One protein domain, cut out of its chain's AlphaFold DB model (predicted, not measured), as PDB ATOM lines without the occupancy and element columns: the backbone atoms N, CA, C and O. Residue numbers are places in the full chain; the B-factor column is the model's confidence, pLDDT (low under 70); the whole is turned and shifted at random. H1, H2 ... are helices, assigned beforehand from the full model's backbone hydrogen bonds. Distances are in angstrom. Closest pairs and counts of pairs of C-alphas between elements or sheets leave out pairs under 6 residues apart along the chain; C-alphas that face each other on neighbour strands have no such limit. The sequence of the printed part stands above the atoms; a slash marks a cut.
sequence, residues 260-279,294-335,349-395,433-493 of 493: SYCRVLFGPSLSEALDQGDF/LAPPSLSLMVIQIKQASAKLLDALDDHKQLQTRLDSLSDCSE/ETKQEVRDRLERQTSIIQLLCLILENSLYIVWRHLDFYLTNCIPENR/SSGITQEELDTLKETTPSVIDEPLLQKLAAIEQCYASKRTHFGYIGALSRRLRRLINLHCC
ATOM      1  N   SER A 260      -9.467 -74.526  79.370       68.56
ATOM      2  CA  SER A 260      -9.265 -75.794  78.656       68.56
ATOM      3  C   SER A 260      -8.200 -75.719  77.560       68.56
ATOM      4  O   SER A 260      -7.715 -76.747  77.089       68.56
ATOM      5  N   TYR A 261      -7.802 -74.507  77.168       77.06
ATOM      6  CA  TYR A 261      -6.780 -74.290  76.160       77.06
ATOM      7  C   TYR A 261      -5.429 -73.957  76.801       77.06
ATOM      8  O   TYR A 261      -5.319 -73.252  77.809       77.06
ATOM      9  N   CYS A 262      -4.373 -74.484  76.194       79.81
ATOM     10  CA  CYS A 262      -2.997 -74.193  76.549       79.81
ATOM     11  C   CYS A 262      -2.193 -74.064  75.257       79.81
ATOM     12  O   CYS A 262      -2.206 -74.967  74.415       79.81
ATOM     13  N   ARG A 263      -1.469 -72.952  75.086       79.88
ATOM     14  CA  ARG A 263      -0.475 -72.856  74.009       79.88
ATOM     15  C   ARG A 263       0.684 -73.788  74.338       79.88
ATOM     16  O   ARG A 263       1.540 -73.457  75.153       79.88
ATOM     17  N   VAL A 264       0.695 -74.937  73.675       81.31
ATOM     18  CA  VAL A 264       1.733 -75.955  73.834       81.31
ATOM     19  C   VAL A 264       3.084 -75.410  73.366       81.31
ATOM     20  O   VAL A 264       3.245 -75.072  72.194       81.31
ATOM     21  N   LEU A 265       4.045 -75.332  74.287       84.50
ATOM     22  CA  LEU A 265       5.447 -75.003  74.002       84.50
ATOM     23  C   LEU A 265       6.369 -76.215  74.164       84.50
ATOM     24  O   LEU A 265       7.402 -76.272  73.503       84.50
ATOM     25  N   PHE A 266       5.983 -77.163  75.026       88.25
ATOM     26  CA  PHE A 266       6.766 -78.350  75.358       88.25
ATOM     27  C   PHE A 266       5.984 -79.619  75.047       88.25
ATOM     28  O   PHE A 266       4.850 -79.740  75.505       88.25
ATOM     29  N   GLY A 267       6.569 -80.560  74.308       86.00
ATOM     30  CA  GLY A 267       5.938 -81.841  73.970       86.00
ATOM     31  C   GLY A 267       5.713 -82.750  75.194       86.00
ATOM     32  O   GLY A 267       6.408 -82.594  76.200       86.00
ATOM     33  N   PRO A 268       4.780 -83.718  75.128       87.81
ATOM     34  CA  PRO A 268       4.311 -84.512  76.272       87.81
ATOM     35  C   PRO A 268       5.284 -85.607  76.759       87.81
ATOM     36  O   PRO A 268       4.860 -86.524  77.446       87.81
ATOM     37  N   SER A 269       6.579 -85.546  76.435       86.75
ATOM     38  CA  SER A 269       7.549 -86.560  76.878       86.75
ATOM     39  C   SER A 269       8.268 -86.161  78.172       86.75
ATOM     40  O   SER A 269       8.721 -85.019  78.309       86.75
ATOM     41  N   LEU A 270       8.404 -87.136  79.080       86.88
ATOM     42  CA  LEU A 270       9.204 -87.085  80.311       86.88
ATOM     43  C   LEU A 270      10.371 -88.097  80.323       86.88
ATOM     44  O   LEU A 270      10.995 -88.299  81.365       86.88
ATOM     45  N   SER A 271      10.672 -88.742  79.190       84.38
ATOM     46  CA  SER A 271      11.649 -89.839  79.116       84.38
ATOM     47  C   SER A 271      13.055 -89.431  79.561       84.38
ATOM     48  O   SER A 271      13.696 -90.153  80.313       84.38
ATOM     49  N   GLU A 272      13.519 -88.242  79.176       81.25
ATOM     50  CA  GLU A 272      14.861 -87.755  79.537       81.25
ATOM     51  C   GLU A 272      14.981 -87.446  81.039       81.25
ATOM     52  O   GLU A 272      16.071 -87.468  81.597       81.25
ATOM     53  N   ALA A 273      13.864 -87.156  81.716       81.06
ATOM     54  CA  ALA A 273      13.863 -86.861  83.147       81.06
ATOM     55  C   ALA A 273      13.853 -88.125  84.032       81.06
ATOM     56  O   ALA A 273      14.039 -88.006  85.253       81.06
ATOM     57  N   LEU A 274      13.607 -89.300  83.434       77.94
ATOM     58  CA  LEU A 274      13.683 -90.621  84.069       77.94
ATOM     59  C   LEU A 274      15.098 -91.178  84.114       77.94
ATOM     60  O   LEU A 274      15.422 -91.897  85.060       77.94
ATOM     61  N   ASP A 275      15.919 -90.854  83.118       71.44
ATOM     62  CA  ASP A 275      17.314 -91.271  83.068       71.44
ATOM     63  C   ASP A 275      18.086 -90.553  84.186       71.44
ATOM     64  O   ASP A 275      18.679 -89.492  84.021       71.44
ATOM     65  N   GLN A 276      18.052 -91.146  85.385       53.97
ATOM     66  CA  GLN A 276      18.773 -90.705  86.586       53.97
ATOM     67  C   GLN A 276      20.303 -90.828  86.444       53.97
ATOM     68  O   GLN A 276      21.039 -90.469  87.363       53.97
ATOM     69  N   GLY A 277      20.795 -91.369  85.326       43.81
ATOM     70  CA  GLY A 277      22.217 -91.535  85.060       43.81
ATOM     71  C   GLY A 277      22.840 -90.219  84.624       43.81
ATOM     72  O   GLY A 277      22.398 -89.647  83.636       43.81
ATOM     73  N   ASP A 278      23.857 -89.771  85.367       43.06
ATOM     74  CA  ASP A 278      24.812 -88.709  85.031       43.06
ATOM     75  C   ASP A 278      24.549 -88.033  83.675       43.06
ATOM     76  O   ASP A 278      25.166 -88.346  82.649       43.06
ATOM     77  N   PHE A 279      23.673 -87.022  83.695       46.09
ATOM     78  CA  PHE A 279      23.428 -86.095  82.578       46.09
ATOM     79  C   PHE A 279      24.737 -85.423  82.094       46.09
ATOM     80  O   PHE A 279      24.792 -84.732  81.085       46.09
ATOM     81  N   LEU A 294      12.489 -79.056  63.979       48.88
ATOM     82  CA  LEU A 294      11.177 -78.427  63.874       48.88
ATOM     83  C   LEU A 294      10.252 -78.806  65.055       48.88
ATOM     84  O   LEU A 294       9.110 -78.352  65.091       48.88
ATOM     85  N   ALA A 295      10.723 -79.669  65.965       58.94
ATOM     86  CA  ALA A 295       9.965 -80.235  67.063       58.94
ATOM     87  C   ALA A 295      10.137 -79.391  68.340       58.94
ATOM     88  O   ALA A 295      11.244 -78.942  68.645       58.94
ATOM     89  N   PRO A 296       9.052 -79.158  69.097       67.50
ATOM     90  CA  PRO A 296       9.134 -78.462  70.373       67.50
ATOM     91  C   PRO A 296       9.985 -79.259  71.381       67.50
ATOM     92  O   PRO A 296       9.966 -80.492  71.346       67.50
ATOM     93  N   PRO A 297      10.704 -78.585  72.299       82.94
ATOM     94  CA  PRO A 297      11.429 -79.254  73.381       82.94
ATOM     95  C   PRO A 297      10.490 -80.117  74.235       82.94
ATOM     96  O   PRO A 297       9.298 -79.834  74.338       82.94
ATOM     97  N   SER A 298      11.005 -81.175  74.862       86.88
ATOM     98  CA  SER A 298      10.199 -82.060  75.712       86.88
ATOM     99  C   SER A 298       9.874 -81.409  77.065       86.88
ATOM    100  O   SER A 298      10.606 -80.542  77.552       86.88
ATOM    101  N   LEU A 299       8.782 -81.839  77.705       91.00
ATOM    102  CA  LEU A 299       8.448 -81.417  79.069       91.00
ATOM    103  C   LEU A 299       9.535 -81.833  80.077       91.00
ATOM    104  O   LEU A 299       9.708 -81.159  81.097       91.00
ATOM    105  N   SER A 300      10.320 -82.873  79.762       89.81
ATOM    106  CA  SER A 300      11.498 -83.294  80.531       89.81
ATOM    107  C   SER A 300      12.436 -82.133  80.845       89.81
ATOM    108  O   SER A 300      12.883 -82.015  81.983       89.81
ATOM    109  N   LEU A 301      12.680 -81.237  79.880       89.88
ATOM    110  CA  LEU A 301      13.591 -80.100  80.040       89.88
ATOM    111  C   LEU A 301      13.194 -79.209  81.225       89.88
ATOM    112  O   LEU A 301      14.036 -78.814  82.031       89.88
ATOM    113  N   MET A 302      11.893 -78.939  81.371       92.50
ATOM    114  CA  MET A 302      11.367 -78.139  82.478       92.50
ATOM    115  C   MET A 302      11.464 -78.874  83.814       92.50
ATOM    116  O   MET A 302      11.766 -78.256  84.834       92.50
ATOM    117  N   VAL A 303      11.242 -80.190  83.830       92.62
ATOM    118  CA  VAL A 303      11.347 -80.974  85.068       92.62
ATOM    119  C   VAL A 303      12.801 -81.118  85.525       92.62
ATOM    120  O   VAL A 303      13.085 -80.974  86.716       92.62
ATOM    121  N   ILE A 304      13.736 -81.316  84.596       90.62
ATOM    122  CA  ILE A 304      15.175 -81.300  84.882       90.62
ATOM    123  C   ILE A 304      15.571 -79.937  85.461       90.62
ATOM    124  O   ILE A 304      16.226 -79.885  86.503       90.62
ATOM    125  N   GLN A 305      15.093 -78.838  84.870       91.31
ATOM    126  CA  GLN A 305      15.340 -77.492  85.387       91.31
ATOM    127  C   GLN A 305      14.799 -77.306  86.817       91.31
ATOM    128  O   GLN A 305      15.487 -76.723  87.651       91.31
ATOM    129  N   ILE A 306      13.615 -77.842  87.146       93.56
ATOM    130  CA  ILE A 306      13.064 -77.825  88.516       93.56
ATOM    131  C   ILE A 306      13.978 -78.596  89.487       93.56
ATOM    132  O   ILE A 306      14.283 -78.107  90.581       93.56
ATOM    133  N   LYS A 307      14.447 -79.790  89.102       92.19
ATOM    134  CA  LYS A 307      15.348 -80.613  89.928       92.19
ATOM    135  C   LYS A 307      16.685 -79.901  90.186       92.19
ATOM    136  O   LYS A 307      17.116 -79.830  91.339       92.19
ATOM    137  N   GLN A 308      17.288 -79.311  89.153       90.81
ATOM    138  CA  GLN A 308      18.547 -78.560  89.253       90.81
ATOM    139  C   GLN A 308      18.387 -77.264  90.061       90.81
ATOM    140  O   GLN A 308      19.125 -77.035  91.019       90.81
ATOM    141  N   ALA A 309      17.386 -76.438  89.737       92.12
ATOM    142  CA  ALA A 309      17.149 -75.168  90.423       92.12
ATOM    143  C   ALA A 309      16.820 -75.371  91.908       92.12
ATOM    144  O   ALA A 309      17.314 -74.624  92.747       92.12
ATOM    145  N   SER A 310      16.046 -76.407  92.256       92.38
ATOM    146  CA  SER A 310      15.754 -76.729  93.660       92.38
ATOM    147  C   SER A 310      16.987 -77.187  94.443       92.38
ATOM    148  O   SER A 310      17.072 -76.911  95.634       92.38
ATOM    149  N   ALA A 311      17.940 -77.891  93.814       91.38
ATOM    150  CA  ALA A 311      19.203 -78.266  94.459       91.38
ATOM    151  C   ALA A 311      20.045 -77.027  94.746       91.38
ATOM    152  O   ALA A 311      20.297 -76.711  95.904       91.38
ATOM    153  N   LYS A 312      20.335 -76.260  93.693       91.19
ATOM    154  CA  LYS A 312      21.137 -75.041  93.789       91.19
ATOM    155  C   LYS A 312      20.557 -74.012  94.735       91.19
ATOM    156  O   LYS A 312      21.309 -73.297  95.372       91.19
ATOM    157  N   LEU A 313      19.233 -73.893  94.803       91.25
ATOM    158  CA  LEU A 313      18.600 -72.921  95.684       91.25
ATOM    159  C   LEU A 313      18.856 -73.249  97.158       91.25
ATOM    160  O   LEU A 313      19.059 -72.327  97.941       91.25
ATOM    161  N   LEU A 314      18.873 -74.529  97.538       90.31
ATOM    162  CA  LEU A 314      19.210 -74.931  98.906       90.31
ATOM    163  C   LEU A 314      20.680 -74.641  99.215       90.31
ATOM    164  O   LEU A 314      20.949 -73.957 100.202       90.31
ATOM    165  N   ASP A 315      21.590 -75.053  98.330       91.75
ATOM    166  CA  ASP A 315      23.026 -74.769  98.465       91.75
ATOM    167  C   ASP A 315      23.262 -73.255  98.571       91.75
ATOM    168  O   ASP A 315      23.922 -72.760  99.484       91.75
ATOM    169  N   ALA A 316      22.608 -72.484  97.697       90.94
ATOM    170  CA  ALA A 316      22.751 -71.043  97.652       90.94
ATOM    171  C   ALA A 316      22.212 -70.341  98.905       90.94
ATOM    172  O   ALA A 316      22.787 -69.339  99.341       90.94
ATOM    173  N   LEU A 317      21.114 -70.843  99.481       90.31
ATOM    174  CA  LEU A 317      20.549 -70.341 100.732       90.31
ATOM    175  C   LEU A 317      21.477 -70.614 101.917       90.31
ATOM    176  O   LEU A 317      21.585 -69.763 102.803       90.31
ATOM    177  N   ASP A 318      22.133 -71.770 101.947       91.44
ATOM    178  CA  ASP A 318      23.077 -72.107 103.008       91.44
ATOM    179  C   ASP A 318      24.369 -71.295 102.888       91.44
ATOM    180  O   ASP A 318      24.800 -70.702 103.882       91.44
ATOM    181  N   ASP A 319      24.900 -71.125 101.678       91.62
ATOM    182  CA  ASP A 319      26.021 -70.220 101.404       91.62
ATOM    183  C   ASP A 319      25.700 -68.778 101.811       91.62
ATOM    184  O   ASP A 319      26.508 -68.107 102.456       91.62
ATOM    185  N   HIS A 320      24.491 -68.293 101.506       92.19
ATOM    186  CA  HIS A 320      24.052 -66.965 101.929       92.19
ATOM    187  C   HIS A 320      24.013 -66.842 103.457       92.19
ATOM    188  O   HIS A 320      24.418 -65.813 103.998       92.19
ATOM    189  N   LYS A 321      23.516 -67.854 104.182       91.00
ATOM    190  CA  LYS A 321      23.526 -67.836 105.657       91.00
ATOM    191  C   LYS A 321      24.959 -67.773 106.183       91.00
ATOM    192  O   LYS A 321      25.233 -66.965 107.065       91.00
ATOM    193  N   GLN A 322      25.870 -68.565 105.618       92.81
ATOM    194  CA  GLN A 322      27.278 -68.564 106.017       92.81
ATOM    195  C   GLN A 322      27.951 -67.211 105.753       92.81
ATOM    196  O   GLN A 322      28.644 -66.695 106.630       92.81
ATOM    197  N   LEU A 323      27.733 -66.615 104.576       90.94
ATOM    198  CA  LEU A 323      28.254 -65.288 104.233       90.94
ATOM    199  C   LEU A 323      27.688 -64.202 105.151       90.94
ATOM    200  O   LEU A 323      28.443 -63.346 105.604       90.94
ATOM    201  N   GLN A 324      26.395 -64.268 105.475       91.88
ATOM    202  CA  GLN A 324      25.768 -63.346 106.420       91.88
ATOM    203  C   GLN A 324      26.412 -63.453 107.808       91.88
ATOM    204  O   GLN A 324      26.841 -62.443 108.351       91.88
ATOM    205  N   THR A 325      26.572 -64.664 108.350       91.50
ATOM    206  CA  THR A 325      27.221 -64.865 109.657       91.50
ATOM    207  C   THR A 325      28.673 -64.383 109.658       91.50
ATOM    208  O   THR A 325      29.124 -63.788 110.635       91.50
ATOM    209  N   ARG A 326      29.411 -64.593 108.558       89.88
ATOM    210  CA  ARG A 326      30.766 -64.042 108.406       89.88
ATOM    211  C   ARG A 326      30.754 -62.516 108.416       89.88
ATOM    212  O   ARG A 326      31.573 -61.921 109.109       89.88
ATOM    213  N   LEU A 327      29.827 -61.884 107.696       89.69
ATOM    214  CA  LEU A 327      29.694 -60.428 107.681       89.69
ATOM    215  C   LEU A 327      29.386 -59.873 109.078       89.69
ATOM    216  O   LEU A 327      30.037 -58.914 109.489       89.69
ATOM    217  N   ASP A 328      28.461 -60.507 109.802       87.69
ATOM    218  CA  ASP A 328      28.071 -60.116 111.159       87.69
ATOM    219  C   ASP A 328      29.276 -60.209 112.121       87.69
ATOM    220  O   ASP A 328      29.578 -59.258 112.844       87.69
ATOM    221  N   SER A 329      30.067 -61.288 112.033       86.00
ATOM    222  CA  SER A 329      31.288 -61.453 112.839       86.00
ATOM    223  C   SER A 329      32.367 -60.397 112.554       86.00
ATOM    224  O   SER A 329      33.071 -59.956 113.462       86.00
ATOM    225  N   LEU A 330      32.485 -59.948 111.298       83.50
ATOM    226  CA  LEU A 330      33.434 -58.906 110.905       83.50
ATOM    227  C   LEU A 330      32.985 -57.513 111.371       83.50
ATOM    228  O   LEU A 330      33.834 -56.665 111.653       83.50
ATOM    229  N   SER A 331      31.673 -57.250 111.463       73.81
ATOM    230  CA  SER A 331      31.169 -56.014 112.085       73.81
ATOM    231  C   SER A 331      31.529 -55.931 113.563       73.81
ATOM    232  O   SER A 331      32.030 -54.888 113.984       73.81
ATOM    233  N   ASP A 332      31.361 -57.022 114.308       70.25
ATOM    234  CA  ASP A 332      31.613 -57.050 115.751       70.25
ATOM    235  C   ASP A 332      33.103 -56.819 116.083       70.25
ATOM    236  O   ASP A 332      33.442 -56.114 117.035       70.25
ATOM    237  N   CYS A 333      34.024 -57.344 115.264       59.75
ATOM    238  CA  CYS A 333      35.467 -57.143 115.451       59.75
ATOM    239  C   CYS A 333      35.942 -55.715 115.132       59.75
ATOM    240  O   CYS A 333      36.869 -55.220 115.772       59.75
ATOM    241  N   SER A 334      35.324 -55.033 114.163       56.59
ATOM    242  CA  SER A 334      35.718 -53.669 113.774       56.59
ATOM    243  C   SER A 334      35.389 -52.631 114.855       56.59
ATOM    244  O   SER A 334      36.132 -51.663 115.021       56.59
ATOM    245  N   GLU A 335      34.326 -52.843 115.636       54.88
ATOM    246  CA  GLU A 335      33.998 -51.976 116.776       54.88
ATOM    247  C   GLU A 335      34.983 -52.148 117.946       54.88
ATOM    248  O   GLU A 335      35.278 -51.181 118.648       54.88
ATOM    249  N   GLU A 349      38.445 -53.816 102.984       75.44
ATOM    250  CA  GLU A 349      38.471 -54.494 101.680       75.44
ATOM    251  C   GLU A 349      37.818 -55.882 101.749       75.44
ATOM    252  O   GLU A 349      36.902 -56.183 100.985       75.44
ATOM    253  N   THR A 350      38.182 -56.683 102.752       82.44
ATOM    254  CA  THR A 350      37.564 -58.000 102.996       82.44
ATOM    255  C   THR A 350      36.070 -57.899 103.318       82.44
ATOM    256  O   THR A 350      35.271 -58.709 102.846       82.44
ATOM    257  N   LYS A 351      35.649 -56.881 104.079       85.25
ATOM    258  CA  LYS A 351      34.228 -56.627 104.352       85.25
ATOM    259  C   LYS A 351      33.456 -56.256 103.088       85.25
ATOM    260  O   LYS A 351      32.315 -56.696 102.934       85.25
ATOM    261  N   GLN A 352      34.047 -55.452 102.205       86.31
ATOM    262  CA  GLN A 352      33.429 -55.085 100.935       86.31
ATOM    263  C   GLN A 352      33.304 -56.305 100.015       86.31
ATOM    264  O   GLN A 352      32.222 -56.549  99.493       86.31
ATOM    265  N   GLU A 353      34.337 -57.143  99.924       87.81
ATOM    266  CA  GLU A 353      34.292 -58.381  99.137       87.81
ATOM    267  C   GLU A 353      33.172 -59.327  99.612       87.81
ATOM    268  O   GLU A 353      32.409 -59.868  98.806       87.81
ATOM    269  N   VAL A 354      33.017 -59.501 100.931       88.88
ATOM    270  CA  VAL A 354      31.935 -60.321 101.501       88.88
ATOM    271  C   VAL A 354      30.560 -59.735 101.166       88.88
ATOM    272  O   VAL A 354      29.646 -60.497 100.848       88.88
ATOM    273  N   ARG A 355      30.402 -58.403 101.193       89.69
ATOM    274  CA  ARG A 355      29.152 -57.734 100.794       89.69
ATOM    275  C   ARG A 355      28.841 -57.944  99.318       89.69
ATOM    276  O   ARG A 355      27.734 -58.369  99.005       89.69
ATOM    277  N   ASP A 356      29.816 -57.751  98.439       89.88
ATOM    278  CA  ASP A 356      29.638 -57.933  96.997       89.88
ATOM    279  C   ASP A 356      29.263 -59.392  96.670       89.88
ATOM    280  O   ASP A 356      28.388 -59.666  95.843       89.88
ATOM    281  N   ARG A 357      29.872 -60.362  97.371       90.81
ATOM    282  CA  ARG A 357      29.493 -61.781  97.277       90.81
ATOM    283  C   ARG A 357      28.073 -62.038  97.778       90.81
ATOM    284  O   ARG A 357      27.351 -62.806  97.147       90.81
ATOM    285  N   LEU A 358      27.662 -61.406  98.875       91.81
ATOM    286  CA  LEU A 358      26.316 -61.540  99.436       91.81
ATOM    287  C   LEU A 358      25.244 -60.956  98.503       91.81
ATOM    288  O   LEU A 358      24.198 -61.575  98.299       91.81
ATOM    289  N   GLU A 359      25.504 -59.799  97.892       91.31
ATOM    290  CA  GLU A 359      24.613 -59.172  96.909       91.31
ATOM    291  C   GLU A 359      24.457 -60.043  95.656       91.31
ATOM    292  O   GLU A 359      23.338 -60.283  95.183       91.31
ATOM    293  N   ARG A 360      25.566 -60.605  95.161       91.56
ATOM    294  CA  ARG A 360      25.546 -61.570  94.054       91.56
ATOM    295  C   ARG A 360      24.731 -62.808  94.411       91.56
ATOM    296  O   ARG A 360      23.865 -63.216  93.639       91.56
ATOM    297  N   GLN A 361      24.961 -63.366  95.596       92.06
ATOM    298  CA  GLN A 361      24.244 -64.544  96.071       92.06
ATOM    299  C   GLN A 361      22.744 -64.278  96.209       92.06
ATOM    300  O   GLN A 361      21.920 -65.087  95.786       92.06
ATOM    301  N   THR A 362      22.379 -63.109  96.735       92.12
ATOM    302  CA  THR A 362      20.988 -62.653  96.824       92.12
ATOM    303  C   THR A 362      20.341 -62.583  95.443       92.12
ATOM    304  O   THR A 362      19.207 -63.033  95.270       92.12
ATOM    305  N   SER A 363      21.065 -62.061  94.451       92.19
ATOM    306  CA  SER A 363      20.593 -61.966  93.066       92.19
ATOM    307  C   SER A 363      20.369 -63.351  92.453       92.19
ATOM    308  O   SER A 363      19.300 -63.615  91.906       92.19
ATOM    309  N   ILE A 364      21.318 -64.279  92.622       92.81
ATOM    310  CA  ILE A 364      21.194 -65.665  92.144       92.81
ATOM    311  C   ILE A 364      20.005 -66.374  92.803       92.81
ATOM    312  O   ILE A 364      19.216 -67.008  92.107       92.81
ATOM    313  N   ILE A 365      19.815 -66.221  94.117       92.94
ATOM    314  CA  ILE A 365      18.660 -66.780  94.836       92.94
ATOM    315  C   ILE A 365      17.344 -66.270  94.230       92.94
ATOM    316  O   ILE A 365      16.434 -67.060  93.984       92.94
ATOM    317  N   GLN A 366      17.232 -64.966  93.952       92.19
ATOM    318  CA  GLN A 366      16.031 -64.394  93.330       92.19
ATOM    319  C   GLN A 366      15.774 -64.964  91.930       92.19
ATOM    320  O   GLN A 366      14.633 -65.304  91.608       92.19
ATOM    321  N   LEU A 367      16.824 -65.108  91.117       94.44
ATOM    322  CA  LEU A 367      16.741 -65.692  89.778       94.44
ATOM    323  C   LEU A 367      16.333 -67.171  89.828       94.44
ATOM    324  O   LEU A 367      15.450 -67.582  89.080       94.44
ATOM    325  N   LEU A 368      16.909 -67.958  90.742       94.06
ATOM    326  CA  LEU A 368      16.563 -69.370  90.936       94.06
ATOM    327  C   LEU A 368      15.112 -69.548  91.390       94.06
ATOM    328  O   LEU A 368      14.424 -70.427  90.876       94.06
ATOM    329  N   CYS A 369      14.617 -68.701  92.298       91.94
ATOM    330  CA  CYS A 369      13.206 -68.707  92.683       91.94
ATOM    331  C   CYS A 369      12.293 -68.402  91.491       91.94
ATOM    332  O   CYS A 369      11.311 -69.112  91.284       91.94
ATOM    333  N   LEU A 370      12.637 -67.398  90.677       92.19
ATOM    334  CA  LEU A 370      11.863 -67.041  89.487       92.19
ATOM    335  C   LEU A 370      11.863 -68.167  88.441       92.19
ATOM    336  O   LEU A 370      10.818 -68.476  87.869       92.19
ATOM    337  N   ILE A 371      13.015 -68.803  88.204       94.44
ATOM    338  CA  ILE A 371      13.124 -69.990  87.346       94.44
ATOM    339  C   ILE A 371      12.205 -71.090  87.877       94.44
ATOM    340  O   ILE A 371      11.366 -71.595  87.138       94.44
ATOM    341  N   LEU A 372      12.317 -71.415  89.166       93.62
ATOM    342  CA  LEU A 372      11.567 -72.496  89.792       93.62
ATOM    343  C   LEU A 372      10.049 -72.274  89.713       93.62
ATOM    344  O   LEU A 372       9.318 -73.181  89.320       93.62
ATOM    345  N   GLU A 373       9.570 -71.072  90.038       92.75
ATOM    346  CA  GLU A 373       8.146 -70.724  89.960       92.75
ATOM    347  C   GLU A 373       7.605 -70.798  88.530       92.75
ATOM    348  O   GLU A 373       6.543 -71.386  88.296       92.75
ATOM    349  N   ASN A 374       8.339 -70.244  87.562       93.81
ATOM    350  CA  ASN A 374       7.933 -70.270  86.161       93.81
ATOM    351  C   ASN A 374       7.904 -71.699  85.608       93.81
ATOM    352  O   ASN A 374       6.918 -72.082  84.977       93.81
ATOM    353  N   SER A 375       8.935 -72.504  85.872       94.94
ATOM    354  CA  SER A 375       9.000 -73.888  85.393       94.94
ATOM    355  C   SER A 375       7.905 -74.747  86.029       94.94
ATOM    356  O   SER A 375       7.241 -75.501  85.319       94.94
ATOM    357  N   LEU A 376       7.613 -74.578  87.328       94.75
ATOM    358  CA  LEU A 376       6.488 -75.253  87.990       94.75
ATOM    359  C   LEU A 376       5.138 -74.880  87.369       94.75
ATOM    360  O   LEU A 376       4.295 -75.754  87.161       94.75
ATOM    361  N   TYR A 377       4.925 -73.599  87.052       93.81
ATOM    362  CA  TYR A 377       3.701 -73.145  86.393       93.81
ATOM    363  C   TYR A 377       3.549 -73.761  84.998       93.81
ATOM    364  O   TYR A 377       2.470 -74.245  84.654       93.81
ATOM    365  N   ILE A 378       4.630 -73.769  84.211       93.25
ATOM    366  CA  ILE A 378       4.652 -74.335  82.859       93.25
ATOM    367  C   ILE A 378       4.340 -75.831  82.910       93.25
ATOM    368  O   ILE A 378       3.448 -76.271  82.184       93.25
ATOM    369  N   VAL A 379       5.012 -76.590  83.784       94.56
ATOM    370  CA  VAL A 379       4.769 -78.033  83.951       94.56
ATOM    371  C   VAL A 379       3.331 -78.290  84.372       94.56
ATOM    372  O   VAL A 379       2.654 -79.102  83.748       94.56
ATOM    373  N   TRP A 380       2.823 -77.553  85.362       93.69
ATOM    374  CA  TRP A 380       1.439 -77.699  85.803       93.69
ATOM    375  C   TRP A 380       0.440 -77.444  84.670       93.69
ATOM    376  O   TRP A 380      -0.428 -78.281  84.448       93.69
ATOM    377  N   ARG A 381       0.568 -76.341  83.921       91.25
ATOM    378  CA  ARG A 381      -0.359 -76.024  82.820       91.25
ATOM    379  C   ARG A 381      -0.281 -77.012  81.658       91.25
ATOM    380  O   ARG A 381      -1.317 -77.310  81.071       91.25
ATOM    381  N   HIS A 382       0.907 -77.513  81.318       91.31
ATOM    382  CA  HIS A 382       1.052 -78.516  80.261       91.31
ATOM    383  C   HIS A 382       0.470 -79.864  80.690       91.31
ATOM    384  O   HIS A 382      -0.296 -80.443  79.932       91.31
ATOM    385  N   LEU A 383       0.760 -80.334  81.908       92.25
ATOM    386  CA  LEU A 383       0.181 -81.578  82.421       92.25
ATOM    387  C   LEU A 383      -1.341 -81.484  82.572       92.25
ATOM    388  O   LEU A 383      -2.042 -82.421  82.215       92.25
ATOM    389  N   ASP A 384      -1.860 -80.351  83.048       90.44
ATOM    390  CA  ASP A 384      -3.304 -80.093  83.124       90.44
ATOM    391  C   ASP A 384      -3.939 -80.207  81.742       90.44
ATOM    392  O   ASP A 384      -4.886 -80.965  81.559       90.44
ATOM    393  N   PHE A 385      -3.355 -79.561  80.733       89.00
ATOM    394  CA  PHE A 385      -3.818 -79.693  79.357       89.00
ATOM    395  C   PHE A 385      -3.744 -81.137  78.840       89.00
ATOM    396  O   PHE A 385      -4.752 -81.650  78.356       89.00
ATOM    397  N   TYR A 386      -2.596 -81.805  78.969       89.56
ATOM    398  CA  TYR A 386      -2.395 -83.153  78.434       89.56
ATOM    399  C   TYR A 386      -3.293 -84.196  79.089       89.56
ATOM    400  O   TYR A 386      -3.885 -85.007  78.386       89.56
ATOM    401  N   LEU A 387      -3.438 -84.156  80.413       87.75
ATOM    402  CA  LEU A 387      -4.186 -85.177  81.142       87.75
ATOM    403  C   LEU A 387      -5.701 -84.940  81.150       87.75
ATOM    404  O   LEU A 387      -6.440 -85.905  81.335       87.75
ATOM    405  N   THR A 388      -6.172 -83.700  80.958       86.38
ATOM    406  CA  THR A 388      -7.610 -83.375  81.078       86.38
ATOM    407  C   THR A 388      -8.285 -82.970  79.770       86.38
ATOM    408  O   THR A 388      -9.441 -83.328  79.557       86.38
ATOM    409  N   ASN A 389      -7.593 -82.238  78.891       80.44
ATOM    410  CA  ASN A 389      -8.213 -81.559  77.746       80.44
ATOM    411  C   ASN A 389      -7.672 -82.017  76.383       80.44
ATOM    412  O   ASN A 389      -8.261 -81.691  75.352       80.44
ATOM    413  N   CYS A 390      -6.549 -82.738  76.349       81.50
ATOM    414  CA  CYS A 390      -5.934 -83.176  75.103       81.50
ATOM    415  C   CYS A 390      -6.744 -84.307  74.462       81.50
ATOM    416  O   CYS A 390      -6.959 -85.356  75.067       81.50
ATOM    417  N   ILE A 391      -7.168 -84.096  73.214       77.75
ATOM    418  CA  ILE A 391      -7.840 -85.116  72.406       77.75
ATOM    419  C   ILE A 391      -6.764 -85.793  71.540       77.75
ATOM    420  O   ILE A 391      -6.197 -85.118  70.678       77.75
ATOM    421  N   PRO A 392      -6.458 -87.082  71.761       75.75
ATOM    422  CA  PRO A 392      -5.437 -87.808  71.009       75.75
ATOM    423  C   PRO A 392      -5.844 -87.962  69.535       75.75
ATOM    424  O   PRO A 392      -7.014 -88.192  69.218       75.75
ATOM    425  N   GLU A 393      -4.880 -87.880  68.617       69.94
ATOM    426  CA  GLU A 393      -5.125 -88.223  67.213       69.94
ATOM    427  C   GLU A 393      -5.036 -89.749  67.019       69.94
ATOM    428  O   GLU A 393      -4.020 -90.376  67.327       69.94
ATOM    429  N   ASN A 394      -6.097 -90.369  66.483       56.88
ATOM    430  CA  ASN A 394      -6.082 -91.792  66.128       56.88
ATOM    431  C   ASN A 394      -5.143 -92.039  64.932       56.88
ATOM    432  O   ASN A 394      -5.190 -91.315  63.930       56.88
ATOM    433  N   ARG A 395      -4.331 -93.107  65.004       50.28
ATOM    434  CA  ARG A 395      -3.379 -93.530  63.950       50.28
ATOM    435  C   ARG A 395      -4.022 -93.670  62.561       50.28
ATOM    436  O   ARG A 395      -3.369 -93.391  61.561       50.28
ATOM    437  N   SER A 433      -0.890 -79.190  69.055       45.75
ATOM    438  CA  SER A 433      -1.880 -80.142  69.597       45.75
ATOM    439  C   SER A 433      -2.390 -81.132  68.542       45.75
ATOM    440  O   SER A 433      -2.989 -82.138  68.900       45.75
ATOM    441  N   SER A 434      -2.172 -80.863  67.248       49.97
ATOM    442  CA  SER A 434      -2.412 -81.835  66.176       49.97
ATOM    443  C   SER A 434      -1.190 -82.739  66.024       49.97
ATOM    444  O   SER A 434      -0.197 -82.332  65.420       49.97
ATOM    445  N   GLY A 435      -1.252 -83.935  66.606       62.38
ATOM    446  CA  GLY A 435      -0.229 -84.968  66.422       62.38
ATOM    447  C   GLY A 435       0.119 -85.774  67.669       62.38
ATOM    448  O   GLY A 435       0.892 -86.716  67.549       62.38
ATOM    449  N   ILE A 436      -0.438 -85.436  68.838       75.75
ATOM    450  CA  ILE A 436      -0.208 -86.200  70.071       75.75
ATOM    451  C   ILE A 436      -0.990 -87.510  69.997       75.75
ATOM    452  O   ILE A 436      -2.214 -87.515  69.832       75.75
ATOM    453  N   THR A 437      -0.271 -88.619  70.108       83.12
ATOM    454  CA  THR A 437      -0.832 -89.971  70.064       83.12
ATOM    455  C   THR A 437      -1.331 -90.418  71.437       83.12
ATOM    456  O   THR A 437      -0.892 -89.928  72.478       83.12
ATOM    457  N   GLN A 438      -2.242 -91.394  71.450       84.06
ATOM    458  CA  GLN A 438      -2.701 -92.007  72.699       84.06
ATOM    459  C   GLN A 438      -1.556 -92.716  73.449       84.06
ATOM    460  O   GLN A 438      -1.485 -92.624  74.669       84.06
ATOM    461  N   GLU A 439      -0.621 -93.341  72.725       84.81
ATOM    462  CA  GLU A 439       0.567 -93.997  73.299       84.81
ATOM    463  C   GLU A 439       1.471 -92.992  74.047       84.81
ATOM    464  O   GLU A 439       1.938 -93.269  75.153       84.81
ATOM    465  N   GLU A 440       1.678 -91.791  73.496       85.06
ATOM    466  CA  GLU A 440       2.435 -90.719  74.168       85.06
ATOM    467  C   GLU A 440       1.737 -90.224  75.439       85.06
ATOM    468  O   GLU A 440       2.394 -89.889  76.423       85.06
ATOM    469  N   LEU A 441       0.404 -90.192  75.447       88.12
ATOM    470  CA  LEU A 441      -0.349 -89.779  76.625       88.12
ATOM    471  C   LEU A 441      -0.331 -90.847  77.728       88.12
ATOM    472  O   LEU A 441      -0.217 -90.507  78.906       88.12
ATOM    473  N   ASP A 442      -0.426 -92.124  77.362       88.00
ATOM    474  CA  ASP A 442      -0.378 -93.230  78.320       88.00
ATOM    475  C   ASP A 442       1.028 -93.372  78.923       88.00
ATOM    476  O   ASP A 442       1.171 -93.440  80.144       88.00
ATOM    477  N   THR A 443       2.077 -93.255  78.104       90.62
ATOM    478  CA  THR A 443       3.459 -93.184  78.611       90.62
ATOM    479  C   THR A 443       3.682 -91.957  79.498       90.62
ATOM    480  O   THR A 443       4.304 -92.069  80.556       90.62
ATOM    481  N   LEU A 444       3.133 -90.784  79.162       90.44
ATOM    482  CA  LEU A 444       3.191 -89.615  80.047       90.44
ATOM    483  C   LEU A 444       2.531 -89.899  81.409       90.44
ATOM    484  O   LEU A 444       3.094 -89.541  82.447       90.44
ATOM    485  N   LYS A 445       1.366 -90.558  81.433       89.94
ATOM    486  CA  LYS A 445       0.667 -90.903  82.684       89.94
ATOM    487  C   LYS A 445       1.477 -91.850  83.560       89.94
ATOM    488  O   LYS A 445       1.547 -91.616  84.762       89.94
ATOM    489  N   GLU A 446       2.105 -92.862  82.969       90.12
ATOM    490  CA  GLU A 446       2.935 -93.836  83.689       90.12
ATOM    491  C   GLU A 446       4.236 -93.217  84.221       90.12
ATOM    492  O   GLU A 446       4.670 -93.521  85.330       90.12
ATOM    493  N   THR A 447       4.852 -92.316  83.452       89.69
ATOM    494  CA  THR A 447       6.165 -91.736  83.783       89.69
ATOM    495  C   THR A 447       6.091 -90.546  84.743       89.69
ATOM    496  O   THR A 447       7.037 -90.296  85.499       89.69
ATOM    497  N   THR A 448       4.970 -89.815  84.772       91.75
ATOM    498  CA  THR A 448       4.818 -88.615  85.613       91.75
ATOM    499  C   THR A 448       5.047 -88.887  87.114       91.75
ATOM    500  O   THR A 448       5.847 -88.153  87.704       91.75
ATOM    501  N   PRO A 449       4.448 -89.921  87.749       90.12
ATOM    502  CA  PRO A 449       4.646 -90.205  89.175       90.12
ATOM    503  C   PRO A 449       6.095 -90.538  89.553       90.12
ATOM    504  O   PRO A 449       6.536 -90.216  90.651       90.12
ATOM    505  N   SER A 450       6.845 -91.171  88.646       89.62
ATOM    506  CA  SER A 450       8.259 -91.507  88.863       89.62
ATOM    507  C   SER A 450       9.202 -90.316  88.701       89.62
ATOM    508  O   SER A 450      10.279 -90.293  89.292       89.62
ATOM    509  N   VAL A 451       8.826 -89.324  87.891       89.19
ATOM    510  CA  VAL A 451       9.663 -88.148  87.624       89.19
ATOM    511  C   VAL A 451       9.383 -87.020  88.617       89.19
ATOM    512  O   VAL A 451      10.330 -86.366  89.069       89.19
ATOM    513  N   ILE A 452       8.104 -86.784  88.929       91.06
ATOM    514  CA  ILE A 452       7.627 -85.827  89.933       91.06
ATOM    515  C   ILE A 452       7.255 -86.621  91.187       91.06
ATOM    516  O   ILE A 452       6.085 -86.831  91.507       91.06
ATOM    517  N   ASP A 453       8.293 -87.099  91.861       89.75
ATOM    518  CA  ASP A 453       8.202 -88.006  92.992       89.75
ATOM    519  C   ASP A 453       8.028 -87.274  94.337       89.75
ATOM    520  O   ASP A 453       8.126 -86.047  94.457       89.75
ATOM    521  N   GLU A 454       7.752 -88.050  95.388       89.94
ATOM    522  CA  GLU A 454       7.600 -87.527  96.747       89.94
ATOM    523  C   GLU A 454       8.852 -86.777  97.255       89.94
ATOM    524  O   GLU A 454       8.684 -85.679  97.795       89.94
ATOM    525  N   PRO A 455      10.091 -87.277  97.056       91.75
ATOM    526  CA  PRO A 455      11.312 -86.542  97.386       91.75
ATOM    527  C   PRO A 455      11.386 -85.144  96.766       91.75
ATOM    528  O   PRO A 455      11.704 -84.181  97.471       91.75
ATOM    529  N   LEU A 456      11.066 -84.993  95.473       91.69
ATOM    530  CA  LEU A 456      11.060 -83.682  94.829       91.69
ATOM    531  C   LEU A 456      10.022 -82.756  95.471       91.69
ATOM    532  O   LEU A 456      10.328 -81.606  95.784       91.69
ATOM    533  N   LEU A 457       8.806 -83.250  95.712       91.38
ATOM    534  CA  LEU A 457       7.739 -82.456  96.327       91.38
ATOM    535  C   LEU A 457       8.076 -82.042  97.771       91.38
ATOM    536  O   LEU A 457       7.785 -80.909  98.160       91.38
ATOM    537  N   GLN A 458       8.725 -82.914  98.549       91.00
ATOM    538  CA  GLN A 458       9.224 -82.592  99.890       91.00
ATOM    539  C   GLN A 458      10.321 -81.528  99.845       91.00
ATOM    540  O   GLN A 458      10.301 -80.583 100.635       91.00
ATOM    541  N   LYS A 459      11.237 -81.623  98.877       91.06
ATOM    542  CA  LYS A 459      12.285 -80.619  98.663       91.06
ATOM    543  C   LYS A 459      11.701 -79.243  98.331       91.06
ATOM    544  O   LYS A 459      12.134 -78.241  98.893       91.06
ATOM    545  N   LEU A 460      10.680 -79.184  97.472       91.25
ATOM    546  CA  LEU A 460       9.965 -77.939  97.157       91.25
ATOM    547  C   LEU A 460       9.256 -77.348  98.386       91.25
ATOM    548  O   LEU A 460       9.258 -76.130  98.563       91.25
ATOM    549  N   ALA A 461       8.690 -78.193  99.251       87.88
ATOM    550  CA  ALA A 461       8.085 -77.752 100.506       87.88
ATOM    551  C   ALA A 461       9.129 -77.195 101.495       87.88
ATOM    552  O   ALA A 461       8.879 -76.180 102.144       87.88
ATOM    553  N   ALA A 462      10.315 -77.806 101.582       88.06
ATOM    554  CA  ALA A 462      11.415 -77.292 102.402       88.06
ATOM    555  C   ALA A 462      11.892 -75.910 101.916       88.06
ATOM    556  O   ALA A 462      12.084 -74.997 102.721       88.06
ATOM    557  N   ILE A 463      12.007 -75.725 100.596       87.44
ATOM    558  CA  ILE A 463      12.330 -74.428  99.984       87.44
ATOM    559  C   ILE A 463      11.288 -73.372 100.363       87.44
ATOM    560  O   ILE A 463      11.658 -72.270 100.766       87.44
ATOM    561  N   GLU A 464       9.994 -73.698 100.278       83.62
ATOM    562  CA  GLU A 464       8.920 -72.787 100.684       83.62
ATOM    563  C   GLU A 464       9.062 -72.376 102.157       83.62
ATOM    564  O   GLU A 464       8.991 -71.189 102.464       83.62
ATOM    565  N   GLN A 465       9.344 -73.316 103.063       81.38
ATOM    566  CA  GLN A 465       9.533 -73.017 104.487       81.38
ATOM    567  C   GLN A 465      10.735 -72.097 104.743       81.38
ATOM    568  O   GLN A 465      10.632 -71.143 105.516       81.38
ATOM    569  N   CYS A 466      11.867 -72.344 104.081       77.06
ATOM    570  CA  CYS A 466      13.067 -71.520 104.234       77.06
ATOM    571  C   CYS A 466      12.924 -70.125 103.605       77.06
ATOM    572  O   CYS A 466      13.478 -69.158 104.131       77.06
ATOM    573  N   TYR A 467      12.207 -70.015 102.483       69.00
ATOM    574  CA  TYR A 467      12.151 -68.801 101.666       69.00
ATOM    575  C   TYR A 467      10.938 -67.903 101.976       69.00
ATOM    576  O   TYR A 467      11.073 -66.678 102.007       69.00
ATOM    577  N   ALA A 468       9.763 -68.472 102.272       61.69
ATOM    578  CA  ALA A 468       8.533 -67.707 102.517       61.69
ATOM    579  C   ALA A 468       8.535 -66.962 103.863       61.69
ATOM    580  O   ALA A 468       7.878 -65.935 103.995       61.69
ATOM    581  N   SER A 469       9.319 -67.415 104.848       54.19
ATOM    582  CA  SER A 469       9.390 -66.776 106.171       54.19
ATOM    583  C   SER A 469       9.957 -65.343 106.153       54.19
ATOM    584  O   SER A 469       9.829 -64.643 107.156       54.19
ATOM    585  N   LYS A 470      10.613 -64.908 105.065       52.78
ATOM    586  CA  LYS A 470      11.367 -63.640 105.003       52.78
ATOM    587  C   LYS A 470      10.797 -62.589 104.036       52.78
ATOM    588  O   LYS A 470      11.346 -61.492 103.970       52.78
ATOM    589  N   ARG A 471       9.725 -62.874 103.283       53.62
ATOM    590  CA  ARG A 471       9.122 -61.918 102.328       53.62
ATOM    591  C   ARG A 471       7.617 -61.743 102.530       53.62
ATOM    592  O   ARG A 471       6.918 -62.647 102.959       53.62
ATOM    593  N   THR A 472       7.135 -60.560 102.155       41.59
ATOM    594  CA  THR A 472       5.721 -60.143 102.148       41.59
ATOM    595  C   THR A 472       4.935 -60.646 100.932       41.59
ATOM    596  O   THR A 472       3.721 -60.466 100.874       41.59
ATOM    597  N   HIS A 473       5.605 -61.264  99.955       44.31
ATOM    598  CA  HIS A 473       4.981 -61.802  98.749       44.31
ATOM    599  C   HIS A 473       4.731 -63.302  98.921       44.31
ATOM    600  O   HIS A 473       5.660 -64.050  99.224       44.31
ATOM    601  N   PHE A 474       3.490 -63.744  98.717       49.75
ATOM    602  CA  PHE A 474       3.143 -65.163  98.712       49.75
ATOM    603  C   PHE A 474       3.966 -65.875  97.627       49.75
ATOM    604  O   PHE A 474       3.850 -65.542  96.448       49.75
ATOM    605  N   GLY A 475       4.830 -66.813  98.020       61.25
ATOM    606  CA  GLY A 475       5.527 -67.682  97.072       61.25
ATOM    607  C   GLY A 475       4.534 -68.652  96.435       61.25
ATOM    608  O   GLY A 475       3.716 -69.254  97.133       61.25
ATOM    609  N   TYR A 476       4.585 -68.818  95.113       79.06
ATOM    610  CA  TYR A 476       3.644 -69.694  94.404       79.06
ATOM    611  C   TYR A 476       4.095 -71.159  94.375       79.06
ATOM    612  O   TYR A 476       3.296 -72.035  94.036       79.06
ATOM    613  N   ILE A 477       5.340 -71.439  94.780       86.06
ATOM    614  CA  ILE A 477       5.957 -72.775  94.785       86.06
ATOM    615  C   ILE A 477       5.064 -73.800  95.501       86.06
ATOM    616  O   ILE A 477       4.736 -74.833  94.919       86.06
ATOM    617  N   GLY A 478       4.597 -73.501  96.718       84.69
ATOM    618  CA  GLY A 478       3.749 -74.407  97.503       84.69
ATOM    619  C   GLY A 478       2.338 -74.600  96.962       84.69
ATOM    620  O   GLY A 478       1.718 -75.657  97.105       84.69
ATOM    621  N   ALA A 479       1.771 -73.569  96.336       87.62
ATOM    622  CA  ALA A 479       0.478 -73.688  95.671       87.62
ATOM    623  C   ALA A 479       0.588 -74.570  94.417       87.62
ATOM    624  O   ALA A 479      -0.251 -75.449  94.210       87.62
ATOM    625  N   LEU A 480       1.634 -74.370  93.611       90.44
ATOM    626  CA  LEU A 480       1.895 -75.140  92.396       90.44
ATOM    627  C   LEU A 480       2.267 -76.594  92.707       90.44
ATOM    628  O   LEU A 480       1.729 -77.494  92.067       90.44
ATOM    629  N   SER A 481       3.087 -76.850  93.731       89.81
ATOM    630  CA  SER A 481       3.440 -78.211  94.156       89.81
ATOM    631  C   SER A 481       2.211 -79.005  94.616       89.81
ATOM    632  O   SER A 481       2.025 -80.153  94.212       89.81
ATOM    633  N   ARG A 482       1.302 -78.380  95.380       90.50
ATOM    634  CA  ARG A 482       0.018 -78.988  95.775       90.50
ATOM    635  C   ARG A 482      -0.896 -79.259  94.581       90.50
ATOM    636  O   ARG A 482      -1.556 -80.295  94.551       90.50
ATOM    637  N   ARG A 483      -0.943 -78.350  93.602       91.38
ATOM    638  CA  ARG A 483      -1.719 -78.544  92.365       91.38
ATOM    639  C   ARG A 483      -1.171 -79.695  91.527       91.38
ATOM    640  O   ARG A 483      -1.962 -80.535  91.113       91.38
ATOM    641  N   LEU A 484       0.148 -79.767  91.341       91.81
ATOM    642  CA  LEU A 484       0.815 -80.878  90.655       91.81
ATOM    643  C   LEU A 484       0.516 -82.207  91.346       91.81
ATOM    644  O   LEU A 484       0.015 -83.124  90.708       91.81
ATOM    645  N   ARG A 485       0.708 -82.280  92.667       92.25
ATOM    646  CA  ARG A 485       0.379 -83.468  93.467       92.25
ATOM    647  C   ARG A 485      -1.072 -83.913  93.277       92.25
ATOM    648  O   ARG A 485      -1.333 -85.089  93.051       92.25
ATOM    649  N   ARG A 486      -2.027 -82.980  93.360       91.75
ATOM    650  CA  ARG A 486      -3.452 -83.280  93.156       91.75
ATOM    651  C   ARG A 486      -3.720 -83.806  91.746       91.75
ATOM    652  O   ARG A 486      -4.510 -84.725  91.590       91.75
ATOM    653  N   LEU A 487      -3.094 -83.206  90.740       91.44
ATOM    654  CA  LEU A 487      -3.267 -83.582  89.344       91.44
ATOM    655  C   LEU A 487      -2.736 -84.994  89.064       91.44
ATOM    656  O   LEU A 487      -3.445 -85.768  88.425       91.44
ATOM    657  N   ILE A 488      -1.562 -85.333  89.607       90.62
ATOM    658  CA  ILE A 488      -0.957 -86.670  89.517       90.62
ATOM    659  C   ILE A 488      -1.872 -87.706  90.181       90.62
ATOM    660  O   ILE A 488      -2.240 -88.687  89.546       90.62
ATOM    661  N   ASN A 489      -2.344 -87.442  91.404       89.75
ATOM    662  CA  ASN A 489      -3.229 -88.362  92.126       89.75
ATOM    663  C   ASN A 489      -4.577 -88.616  91.429       89.75
ATOM    664  O   ASN A 489      -5.214 -89.626  91.702       89.75
ATOM    665  N   LEU A 490      -5.058 -87.681  90.603       88.69
ATOM    666  CA  LEU A 490      -6.352 -87.800  89.924       88.69
ATOM    667  C   LEU A 490      -6.269 -88.503  88.564       88.69
ATOM    668  O   LEU A 490      -7.268 -89.074  88.139       88.69
ATOM    669  N   HIS A 491      -5.130 -88.418  87.867       86.75
ATOM    670  CA  HIS A 491      -5.025 -88.832  86.459       86.75
ATOM    671  C   HIS A 491      -3.912 -89.849  86.173       86.75
ATOM    672  O   HIS A 491      -3.868 -90.383  85.064       86.75
ATOM    673  N   CYS A 492      -3.020 -90.106  87.134       82.69
ATOM    674  CA  CYS A 492      -1.889 -91.031  86.998       82.69
ATOM    675  C   CYS A 492      -1.908 -92.184  88.018       82.69
ATOM    676  O   CYS A 492      -1.035 -93.046  87.946       82.69
ATOM    677  N   CYS A 493      -2.837 -92.179  88.981       66.44
ATOM    678  CA  CYS A 493      -2.953 -93.193  90.034       66.44
ATOM    679  C   CYS A 493      -4.176 -94.088  89.850       66.44
ATOM    680  O   CYS A 493      -5.218 -93.571  89.382       66.44
TER     681      CYS A 493
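This is residues 260 to 279, 294 to 335, 349 to 395 and 433 to 493 of the 493 residues of the protein "NUP205" of Bugula neritina (UniProt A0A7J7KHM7). Two long helices, H2 and H3, run side by side in opposite ways along a rod. The hairpin of H5 and H6 packs on them, H5 on residues 307 to 314 of H2 and H6 on residues 372 to 387 of H3, completing an up-and-down bundle of four helices, while short H1 packs on residues 300 to 304 of H2 and on residues 447 to 451 of H4. The 170 printed residues include six named helices, H1 to H6, and no named strand: all helix, loose, radius of gyration of the C-alphas 19.8 A, spans 76 by 31 by 28 A.

H3, residues 349 to 389, touches H2, residues 299 to 335, at a shallow tilt of 24 degrees; closest C-alphas Met 302 and Ser 375, 5.7 A. H6, residues 477 to 491, touches H3; closest C-alphas Glu 373 and Ile 477, 5.7 A. H5, residues 454 to 468, forms a hairpin with H6; closest C-alphas Ala 461 and Gly 478, 6.2 A. H1, residues 271 to 274, touches H4, residues 438 to 451; closest C-alphas Leu 274 and Val 451, 5.9 A. Every O i to N i+4 pair is within hydrogen-bond range in H3, H5 and H6, 32 of 33 in H2, 8 of 10 in H4.

H3 spans 59.0 A from C-alpha 349 at (38.471, -54.494, 101.680); H6 ends at C-alpha 491 (-5.025, -88.832, 86.459).

Cuts after residues 279, 335 and 395 leave gaps of 23.6 A, 15.9 A and 14.6 A. Residues under pLDDT 70 include 467 to 475.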